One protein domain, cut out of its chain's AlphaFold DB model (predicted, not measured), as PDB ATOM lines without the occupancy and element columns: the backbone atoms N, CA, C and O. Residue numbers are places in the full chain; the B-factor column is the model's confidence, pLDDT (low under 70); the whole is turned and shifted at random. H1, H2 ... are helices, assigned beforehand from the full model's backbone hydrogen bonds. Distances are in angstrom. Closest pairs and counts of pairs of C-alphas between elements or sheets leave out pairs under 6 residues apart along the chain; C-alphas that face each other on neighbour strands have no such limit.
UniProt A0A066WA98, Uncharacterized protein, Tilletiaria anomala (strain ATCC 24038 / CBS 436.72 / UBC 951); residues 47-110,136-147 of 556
ATOM      1  N   LEU A  47     195.059 273.400 127.872       66.06
ATOM      2  CA  LEU A  47     195.692 273.300 129.185       66.06
ATOM      3  C   LEU A  47     195.162 272.023 129.831       66.06
ATOM      4  O   LEU A  47     194.019 271.983 130.281       66.06
ATOM      5  N   LEU A  48     195.964 270.964 129.766       75.75
ATOM      6  CA  LEU A  48     195.604 269.661 130.297       75.75
ATOM      7  C   LEU A  48     195.530 269.766 131.815       75.75
ATOM      8  O   LEU A  48     196.379 270.396 132.451       75.75
ATOM      9  N   GLY A  49     194.491 269.163 132.385       80.50
ATOM     10  CA  GLY A  49     194.318 269.156 133.829       80.50
ATOM     11  C   GLY A  49     195.371 268.270 134.506       80.50
ATOM     12  O   GLY A  49     195.774 267.252 133.929       80.50
ATOM     13  N   PRO A  50     195.774 268.576 135.754       81.25
ATOM     14  CA  PRO A  50     196.716 267.743 136.506       81.25
ATOM     15  C   PRO A  50     196.251 266.285 136.614       81.25
ATOM     16  O   PRO A  50     197.050 265.360 136.475       81.25
ATOM     17  N   ASN A  51     194.940 266.078 136.767       81.25
ATOM     18  CA  ASN A  51     194.321 264.755 136.834       81.25
ATOM     19  C   ASN A  51     194.431 263.969 135.519       81.25
ATOM     20  O   ASN A  51     194.652 262.763 135.556       81.25
ATOM     21  N   GLU A  52     194.312 264.626 134.361       82.00
ATOM     22  CA  GLU A  52     194.383 263.955 133.054       82.00
ATOM     23  C   GLU A  52     195.806 263.445 132.784       82.00
ATOM     24  O   GLU A  52     196.003 262.299 132.373       82.00
ATOM     25  N   ILE A  53     196.809 264.280 133.082       82.56
ATOM     26  CA  ILE A  53     198.224 263.908 132.966       82.56
ATOM     27  C   ILE A  53     198.540 262.774 133.947       82.56
ATOM     28  O   ILE A  53     199.111 261.760 133.543       82.56
ATOM     29  N   ALA A  54     198.113 262.898 135.208       80.44
ATOM     30  CA  ALA A  54     198.315 261.874 136.230       80.44
ATOM     31  C   ALA A  54     197.704 260.522 135.827       80.44
ATOM     32  O   ALA A  54     198.364 259.487 135.921       80.44
ATOM     33  N   GLN A  55     196.470 260.520 135.316       79.75
ATOM     34  CA  GLN A  55     195.803 259.312 134.830       79.75
ATOM     35  C   GLN A  55     196.531 258.683 133.637       79.75
ATOM     36  O   GLN A  55     196.659 257.459 133.574       79.75
ATOM     37  N   LYS A  56     197.060 259.489 132.707       81.38
ATOM     38  CA  LYS A  56     197.838 258.971 131.574       81.38
ATOM     39  C   LYS A  56     199.164 258.360 132.022       81.38
ATOM     40  O   LYS A  56     199.449 257.226 131.638       81.38
ATOM     41  N   VAL A  57     199.937 259.041 132.870       79.00
ATOM     42  CA  VAL A  57     201.166 258.477 133.464       79.00
ATOM     43  C   VAL A  57     200.847 257.163 134.170       79.00
ATOM     44  O   VAL A  57     201.500 256.148 133.925       79.00
ATOM     45  N   ALA A  58     199.778 257.155 134.968       74.56
ATOM     46  CA  ALA A  58     199.320 255.968 135.662       74.56
ATOM     47  C   ALA A  58     198.989 254.818 134.713       74.56
ATOM     48  O   ALA A  58     199.367 253.683 134.981       74.56
ATOM     49  N   SER A  59     198.314 255.099 133.602       74.50
ATOM     50  CA  SER A  59     197.966 254.079 132.615       74.50
ATOM     51  C   SER A  59     199.176 253.498 131.875       74.50
ATOM     52  O   SER A  59     199.135 252.332 131.514       74.50
ATOM     53  N   ILE A  60     200.261 254.260 131.671       73.06
ATOM     54  CA  ILE A  60     201.494 253.765 131.014       73.06
ATOM     55  C   ILE A  60     202.286 252.861 131.942       73.06
ATOM     56  O   ILE A  60     202.832 251.850 131.512       73.06
ATOM     57  N   LEU A  61     202.330 253.219 133.219       69.31
ATOM     58  CA  LEU A  61     203.070 252.463 134.217       69.31
ATOM     59  C   LEU A  61     202.304 251.232 134.725       69.31
ATOM     60  O   LEU A  61     202.901 250.363 135.357       69.31
ATOM     61  N   LYS A  62     200.997 251.131 134.451       66.44
ATOM     62  CA  LYS A  62     200.156 249.999 134.860       66.44
ATOM     63  C   LYS A  62     199.955 249.012 133.700       66.44
ATOM     64  O   LYS A  62     199.450 249.405 132.653       66.44
ATOM     65  N   PRO A  63     200.249 247.714 133.879       49.91
ATOM     66  CA  PRO A  63     199.861 246.699 132.904       49.91
ATOM     67  C   PRO A  63     198.333 246.496 132.938       49.91
ATOM     68  O   PRO A  63     197.784 246.107 133.968       49.91
ATOM     69  N   GLY A  64     197.618 246.770 131.839       51.62
ATOM     70  CA  GLY A  64     196.156 246.607 131.788       51.62
ATOM     71  C   GLY A  64     195.462 247.203 130.556       51.62
ATOM     72  O   GLY A  64     196.118 247.743 129.670       51.62
ATOM     73  N   LYS A  65     194.124 247.058 130.494       45.06
ATOM     74  CA  LYS A  65     193.237 247.464 129.372       45.06
ATOM     75  C   LYS A  65     193.476 248.914 128.890       45.06
ATOM     76  O   LYS A  65     193.914 249.745 129.680       45.06
ATOM     77  N   PRO A  66     193.184 249.216 127.606       49.16
ATOM     78  CA  PRO A  66     193.801 250.322 126.882       49.16
ATOM     79  C   PRO A  66     193.540 251.703 127.485       49.16
ATOM     80  O   PRO A  66     192.481 252.006 128.026       49.16
ATOM     81  N   PHE A  67     194.563 252.532 127.310       49.28
ATOM     82  CA  PHE A  67     194.690 253.950 127.607       49.28
ATOM     83  C   PHE A  67     193.429 254.774 127.300       49.28
ATOM     84  O   PHE A  67     193.273 255.283 126.194       49.28
ATOM     85  N   PHE A  68     192.573 255.016 128.294       48.88
ATOM     86  CA  PHE A  68     191.444 255.957 128.183       48.88
ATOM     87  C   PHE A  68     191.866 257.433 128.288       48.88
ATOM     88  O   PHE A  68     191.102 258.276 128.746       48.88
ATOM     89  N   SER A  69     193.089 257.772 127.882       58.47
ATOM     90  CA  SER A  69     193.540 259.161 127.857       58.47
ATOM     91  C   SER A  69     193.642 259.631 126.415       58.47
ATOM     92  O   SER A  69     194.420 259.070 125.643       58.47
ATOM     93  N   ALA A  70     192.966 260.737 126.114       62.84
ATOM     94  CA  ALA A  70     193.092 261.466 124.854       62.84
ATOM     95  C   ALA A  70     194.478 262.121 124.646       62.84
ATOM     96  O   ALA A  70     194.728 262.696 123.591       62.84
ATOM     97  N   ILE A  71     195.373 262.066 125.641       75.94
ATOM     98  CA  ILE A  71     196.720 262.636 125.560       75.94
ATOM     99  C   ILE A  71     197.632 261.694 124.764       75.94
ATOM    100  O   ILE A  71     197.795 260.518 125.108       75.94
ATOM    101  N   ASP A  72     198.248 262.240 123.719       81.62
ATOM    102  CA  ASP A  72     199.289 261.577 122.937       81.62
ATOM    103  C   ASP A  72     200.603 261.435 123.731       81.62
ATOM    104  O   ASP A  72     200.948 262.285 124.557       81.62
ATOM    105  N   ASN A  73     201.371 260.375 123.470       79.94
ATOM    106  CA  ASN A  73     202.607 260.081 124.199       79.94
ATOM    107  C   ASN A  73     203.680 261.165 123.993       79.94
ATOM    108  O   ASN A  73     204.402 261.481 124.937       79.94
ATOM    109  N   ALA A  74     203.770 261.781 122.808       80.62
ATOM    110  CA  ALA A  74     204.724 262.869 122.580       80.62
ATOM    111  C   ALA A  74     204.341 264.124 123.377       80.62
ATOM    112  O   ALA A  74     205.200 264.774 123.976       80.62
ATOM    113  N   SER A  75     203.040 264.420 123.450       80.25
ATOM    114  CA  SER A  75     202.515 265.507 124.284       80.25
ATOM    115  C   SER A  75     202.762 265.239 125.767       80.25
ATOM    116  O   SER A  75     203.147 266.144 126.500       80.25
ATOM    117  N   LEU A  76     202.613 263.988 126.211       82.38
ATOM    118  CA  LEU A  76     202.943 263.600 127.577       82.38
ATOM    119  C   LEU A  76     204.421 263.840 127.891       82.38
ATOM    120  O   LEU A  76     204.717 264.449 128.911       82.38
ATOM    121  N   ILE A  77     205.339 263.398 127.030       81.12
ATOM    122  CA  ILE A  77     206.781 263.600 127.240       81.12
ATOM    123  C   ILE A  77     207.115 265.097 127.272       81.12
ATOM    124  O   ILE A  77     207.887 265.537 128.124       81.12
ATOM    125  N   ALA A  78     206.497 265.898 126.399       81.19
ATOM    126  CA  ALA A  78     206.658 267.349 126.408       81.19
ATOM    127  C   ALA A  78     206.155 267.983 127.718       81.19
ATOM    128  O   ALA A  78     206.824 268.859 128.264       81.19
ATOM    129  N   ASN A  79     205.018 267.513 128.240       82.50
ATOM    130  CA  ASN A  79     204.440 267.994 129.495       82.50
ATOM    131  C   ASN A  79     205.260 267.560 130.715       82.50
ATOM    132  O   ASN A  79     205.524 268.384 131.582       82.50
ATOM    133  N   LEU A  80     205.709 266.302 130.761       80.56
ATOM    134  CA  LEU A  80     206.576 265.780 131.823       80.56
ATOM    135  C   LEU A  80     207.932 266.489 131.846       80.56
ATOM    136  O   LEU A  80     208.490 266.707 132.911       80.56
ATOM    137  N   GLY A  81     208.462 266.870 130.682       77.31
ATOM    138  CA  GLY A  81     209.707 267.627 130.579       77.31
ATOM    139  C   GLY A  81     209.564 269.128 130.857       77.31
ATOM    140  O   GLY A  81     210.572 269.831 130.812       77.31
ATOM    141  N   ASN A  82     208.350 269.637 131.092       80.12
ATOM    142  CA  ASN A  82     208.097 271.047 131.376       80.12
ATOM    143  C   ASN A  82     207.592 271.225 132.813       80.12
ATOM    144  O   ASN A  82     206.420 270.992 133.120       80.12
ATOM    145  N   GLY A  83     208.480 271.713 133.681       77.75
ATOM    146  CA  GLY A  83     208.183 271.907 135.097       77.75
ATOM    147  C   GLY A  83     206.983 272.809 135.374       77.75
ATOM    148  O   GLY A  83     206.204 272.519 136.278       77.75
ATOM    149  N   SER A  84     206.757 273.843 134.557       80.31
ATOM    150  CA  SER A  84     205.634 274.766 134.760       80.31
ATOM    151  C   SER A  84     204.271 274.110 134.501       80.31
ATOM    152  O   SER A  84     203.284 274.404 135.183       80.31
ATOM    153  N   ILE A  85     204.217 273.161 133.558       81.19
ATOM    154  CA  ILE A  85     203.007 272.372 133.279       81.19
ATOM    155  C   ILE A  85     202.757 271.384 134.422       81.19
ATOM    156  O   ILE A  85     201.640 271.308 134.930       81.19
ATOM    157  N   MET A  86     203.800 270.694 134.890       80.06
ATOM    158  CA  MET A  86     203.705 269.766 136.027       80.06
ATOM    159  C   MET A  86     203.280 270.465 137.325       80.06
ATOM    160  O   MET A  86     202.496 269.915 138.104       80.06
ATOM    161  N   ASN A  87     203.728 271.710 137.513       79.38
ATOM    162  CA  ASN A  87     203.345 272.584 138.620       79.38
ATOM    163  C   ASN A  87     201.982 273.245 138.484       79.38
ATOM    164  O   ASN A  87     201.480 273.813 139.460       79.38
ATOM    165  N   CYS A  88     201.382 273.166 137.294       80.94
ATOM    166  CA  CYS A  88     200.126 273.825 136.976       80.94
ATOM    167  C   CYS A  88     200.171 275.342 137.245       80.94
ATOM    168  O   CYS A  88     199.161 275.927 137.633       80.94
ATOM    169  N   ASP A  89     201.315 276.002 137.020       81.50
ATOM    170  CA  ASP A  89     201.497 277.423 137.367       81.50
ATOM    171  C   ASP A  89     200.516 278.322 136.617       81.50
ATOM    172  O   ASP A  89     199.909 279.220 137.199       81.50
ATOM    173  N   ALA A  90     200.296 278.034 135.333       81.56
ATOM    174  CA  ALA A  90     199.324 278.751 134.517       81.56
ATOM    175  C   ALA A  90     197.895 278.603 135.064       81.56
ATOM    176  O   ALA A  90     197.137 279.573 135.083       81.56
ATOM    177  N   LEU A  91     197.525 277.413 135.543       79.94
ATOM    178  CA  LEU A  91     196.210 277.176 136.140       79.94
ATOM    179  C   LEU A  91     196.087 277.861 137.508       79.94
ATOM    180  O   LEU A  91     195.045 278.446 137.798       79.94
ATOM    181  N   ARG A  92     197.154 277.872 138.316       80.75
ATOM    182  CA  ARG A  92     197.194 278.595 139.597       80.75
ATOM    183  C   ARG A  92     197.067 280.104 139.390       80.75
ATOM    184  O   ARG A  92     196.261 280.742 140.062       80.75
ATOM    185  N   ALA A  93     197.776 280.662 138.410       82.25
ATOM    186  CA  ALA A  93     197.652 282.067 138.028       82.25
ATOM    187  C   ALA A  93     196.226 282.404 137.554       82.25
ATOM    188  O   ALA A  93     195.671 283.443 137.916       82.25
ATOM    189  N   GLN A  94     195.584 281.507 136.797       82.88
ATOM    190  CA  GLN A  94     194.182 281.672 136.401       82.88
ATOM    191  C   GLN A  94     193.221 281.615 137.596       82.88
ATOM    192  O   GLN A  94     192.286 282.417 137.654       82.88
ATOM    193  N   ALA A  95     193.439 280.704 138.547       81.50
ATOM    194  CA  ALA A  95     192.633 280.595 139.761       81.50
ATOM    195  C   ALA A  95     192.757 281.856 140.635       81.50
ATOM    196  O   ALA A  95     191.742 282.417 141.051       81.50
ATOM    197  N   GLN A  96     193.976 282.373 140.818       81.88
ATOM    198  CA  GLN A  96     194.233 283.635 141.523       81.88
ATOM    199  C   GLN A  96     193.569 284.829 140.821       81.88
ATOM    200  O   GLN A  96     192.871 285.624 141.448       81.88
ATOM    201  N   ALA A  97     193.677 284.924 139.493       84.50
ATOM    202  CA  ALA A  97     193.020 285.991 138.743       84.50
ATOM    203  C   ALA A  97     191.482 285.933 138.856       84.50
ATOM    204  O   ALA A  97     190.814 286.972 138.873       84.50
ATOM    205  N   LYS A  98     190.891 284.732 138.926       84.81
ATOM    206  CA  LYS A  98     189.446 284.555 139.147       84.81
ATOM    207  C   LYS A  98     189.036 284.946 140.570       84.81
ATOM    208  O   LYS A  98     188.026 285.638 140.720       84.81
ATOM    209  N   SER A  99     189.800 284.557 141.592       80.62
ATOM    210  CA  SER A  99     189.492 284.897 142.986       80.62
ATOM    211  C   SER A  99     189.597 286.405 143.233       80.62
ATOM    212  O   SER A  99     188.699 286.992 143.835       80.62
ATOM    213  N   GLU A 100     190.599 287.076 142.662       84.38
ATOM    214  CA  GLU A 100     190.707 288.536 142.708       84.38
ATOM    215  C   GLU A 100     189.530 289.237 142.026       84.38
ATOM    216  O   GLU A 100     188.997 290.215 142.555       84.38
ATOM    217  N   LYS A 101     189.093 288.744 140.858       86.75
ATOM    218  CA  LYS A 101     187.902 289.275 140.175       86.75
ATOM    219  C   LYS A 101     186.655 289.124 141.044       86.75
ATOM    220  O   LYS A 101     185.884 290.077 141.148       86.75
ATOM    221  N   LYS A 102     186.481 287.974 141.704       85.38
ATOM    222  CA  LYS A 102     185.371 287.732 142.638       85.38
ATOM    223  C   LYS A 102     185.444 288.671 143.847       85.38
ATOM    224  O   LYS A 102     184.433 289.280 144.181       85.38
ATOM    225  N   ARG A 103     186.628 288.874 144.441       81.75
ATOM    226  CA  ARG A 103     186.835 289.829 145.551       81.75
ATOM    227  C   ARG A 103     186.521 291.265 145.137       81.75
ATOM    228  O   ARG A 103     185.807 291.954 145.856       81.75
ATOM    229  N   LYS A 104     186.979 291.706 143.962       85.19
ATOM    230  CA  LYS A 104     186.675 293.045 143.423       85.19
ATOM    231  C   LYS A 104     185.179 293.222 143.134       85.19
ATOM    232  O   LYS A 104     184.629 294.283 143.412       85.19
ATOM    233  N   ALA A 105     184.508 292.189 142.620       83.31
ATOM    234  CA  ALA A 105     183.061 292.208 142.409       83.31
ATOM    235  C   ALA A 105     182.279 292.267 143.736       83.31
ATOM    236  O   ALA A 105     181.344 293.055 143.848       83.31
ATOM    237  N   ALA A 106     182.701 291.499 144.747       80.31
ATOM    238  CA  ALA A 106     182.097 291.493 146.079       80.31
ATOM    239  C   ALA A 106     182.327 292.809 146.845       80.31
ATOM    240  O   ALA A 106     181.426 293.295 147.525       80.31
ATOM    241  N   ALA A 107     183.505 293.425 146.711       79.62
ATOM    242  CA  ALA A 107     183.774 294.753 147.261       79.62
ATOM    243  C   ALA A 107     182.856 295.804 146.618       79.62
ATOM    244  O   ALA A 107     182.175 296.547 147.319       79.62
ATOM    245  N   LYS A 108     182.720 295.773 145.286       80.56
ATOM    246  CA  LYS A 108     181.827 296.682 144.556       80.56
ATOM    247  C   LYS A 108     180.350 296.494 144.924       80.56
ATOM    248  O   LYS A 108     179.601 297.469 144.937       80.56
ATOM    249  N   SER A 109     179.911 295.268 145.224       74.38
ATOM    250  CA  SER A 109     178.543 295.022 145.697       74.38
ATOM    251  C   SER A 109     178.336 295.449 147.152       74.38
ATOM    252  O   SER A 109     177.254 295.924 147.479       74.38
ATOM    253  N   LYS A 110     179.357 295.330 148.016       70.38
ATOM    254  CA  LYS A 110     179.315 295.857 149.390       70.38
ATOM    255  C   LYS A 110     179.256 297.388 149.403       70.38
ATOM    256  O   LYS A 110     178.437 297.934 150.133       70.38
ATOM    257  N   VAL A 136     194.570 274.753 142.941       69.94
ATOM    258  CA  VAL A 136     194.940 273.903 141.817       69.94
ATOM    259  C   VAL A 136     196.133 273.062 142.254       69.94
ATOM    260  O   VAL A 136     197.255 273.567 142.384       69.94
ATOM    261  N   GLY A 137     195.859 271.781 142.502       74.00
ATOM    262  CA  GLY A 137     196.877 270.772 142.770       74.00
ATOM    263  C   GLY A 137     197.839 270.605 141.594       74.00
ATOM    264  O   GLY A 137     197.539 270.970 140.457       74.00
ATOM    265  N   THR A 138     199.016 270.058 141.871       84.06
ATOM    266  CA  THR A 138     200.007 269.731 140.841       84.06
ATOM    267  C   THR A 138     199.688 268.375 140.213       84.06
ATOM    268  O   THR A 138     198.909 267.583 140.750       84.06
ATOM    269  N   VAL A 139     200.331 268.052 139.089       82.56
ATOM    270  CA  VAL A 139     200.267 266.688 138.533       82.56
ATOM    271  C   VAL A 139     200.750 265.668 139.572       82.56
ATOM    272  O   VAL A 139     200.184 264.583 139.684       82.56
ATOM    273  N   TRP A 140     201.752 266.025 140.379       82.38
ATOM    274  CA  TRP A 140     202.271 265.182 141.455       82.38
ATOM    275  C   TRP A 140     201.258 264.953 142.573       82.38
ATOM    276  O   TRP A 140     201.129 263.832 143.061       82.38
ATOM    277  N   SER A 141     200.506 265.983 142.969       79.25
ATOM    278  CA  SER A 141     199.484 265.841 144.006       79.25
ATOM    279  C   SER A 141     198.315 264.975 143.521       79.25
ATOM    280  O   SER A 141     197.847 264.117 144.270       79.25
ATOM    281  N   ALA A 142     197.943 265.101 142.241       80.50
ATOM    282  CA  ALA A 142     196.986 264.221 141.573       80.50
ATOM    283  C   ALA A 142     197.498 262.775 141.455       80.50
ATOM    284  O   ALA A 142     196.776 261.829 141.749       80.50
ATOM    285  N   LEU A 143     198.766 262.569 141.088       78.19
ATOM    286  CA  LEU A 143     199.383 261.238 141.065       78.19
ATOM    287  C   LEU A 143     199.420 260.603 142.456       78.19
ATOM    288  O   LEU A 143     199.151 259.411 142.607       78.19
ATOM    289  N   ASN A 144     199.718 261.406 143.477       78.38
ATOM    290  CA  ASN A 144     199.684 260.972 144.860       78.38
ATOM    291  C   ASN A 144     198.264 260.642 145.311       78.38
ATOM    292  O   ASN A 144     198.125 259.727 146.110       78.38
ATOM    293  N   SER A 145     197.218 261.323 144.836       74.62
ATOM    294  CA  SER A 145     195.828 261.074 145.245       74.62
ATOM    295  C   SER A 145     195.215 259.805 144.650       74.62
ATOM    296  O   SER A 145     194.214 259.324 145.179       74.62
ATOM    297  N   LEU A 146     195.801 259.243 143.587       72.38
ATOM    298  CA  LEU A 146     195.260 258.057 142.927       72.38
ATOM    299  C   LEU A 146     195.159 256.855 143.886       72.38
ATOM    300  O   LEU A 146     196.089 256.607 144.662       72.38
ATOM    301  N   PRO A 147     194.066 256.071 143.811       61.22
ATOM    302  CA  PRO A 147     193.926 254.852 144.586       61.22
ATOM    303  C   PRO A 147     194.951 253.817 144.128       61.22
ATOM    304  O   PRO A 147     195.274 253.663 142.943       61.22
TER     305      PRO A 147
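Overview. This is residues 47 to 110 and 136 to 147 of the 556 residues of an uncharacterized protein of Tilletiaria anomala (strain ATCC 24038 / CBS 436.72 / UBC 951) (UniProt A0A066WA98). A long straight helix, H4, runs out as an arm from a small body of four shorter helices, and residues 97 to 110 of it stick out free. In the body H5 packs crosswise on H1, H2 is close to another side of H1, and the one-turn helix H3 makes a corner between H2 and the base of the arm. The long link from H1 to H2 loops out at the other end, where residues 61 to 66 stand free. The printed part has 76 residues, with five named helices in the order H1, H2, H3, H4, H5 and no named strand, so the class is all helix. The whole is loose, with a radius of gyration of the C-alphas of 16.1 A and spans of 56 by 25 by 20 A, and the arm makes much of the length.

Along the chain. H4, residues 89 to 110, is the longest helix, 31.2 A from C-alpha 89 at (201.497, 277.423, 137.367) to C-alpha 110 at (179.315, 295.857, 149.390). H3 before it is residues 83 to 86, and H2 is residues 73 to 80, 10.3 A long. H1, residues 50 to 61, is 16.7 A long and begins with C-alpha 50 at (196.716, 267.743, 136.506). H5, residues 139 to 145, is 9.8 A long and ends with C-alpha 145 at (195.828, 261.074, 145.245).

Arrangement. H4 touches no helix. It is close to H3 but not clearly touching; their closest C-alphas, those of Ser 84 and Ala 90, are 7.5 A apart. H4 is apart from H1, H2 and H5. H3 and H2 only just touch, with 3 pairs of C-alphas within 8 A, and only at the corner by their link; the closest C-alphas, of Asn 79 and Ile 85, are 6.0 A apart. H3 is also close to H5 but not clearly touching, with the closest C-alphas, of Met 86 and Val 139, 5.3 A apart. H1 and H5 touch and stand about perpendicular, at 74 degrees; their closest C-alphas, of Pro 50 and Val 139, are 4.2 A apart. H1 and H2 are close but not clearly touching, at a steep tilt of 58 degrees, opposite ways; the closest C-alphas, of Ile 53 and Leu 76, are 7.2 A apart. H2 and H5 are apart. In H1, H2, H4 and H5 every O i to N i+4 pair is within hydrogen-bond range; H3 is too short for such a pair.

Size, cuts and confidence. The two C-alphas farthest apart, of Pro 63 and Lys 110, are 55.8 A apart. Without the stretches that stand free, the body of 56 residues spans 33 by 26 by 16 A. Residues 111 to 135 are cut out, and C-alphas 110 and 136 are 28.0 A apart across the cut. The link from H1 to H2 is long; those from H2 to H3 and H3 to H4 are tight. The mean pLDDT of the printed part is 76.3, with residues 47, 61 to 70, 136 and 147 under 70.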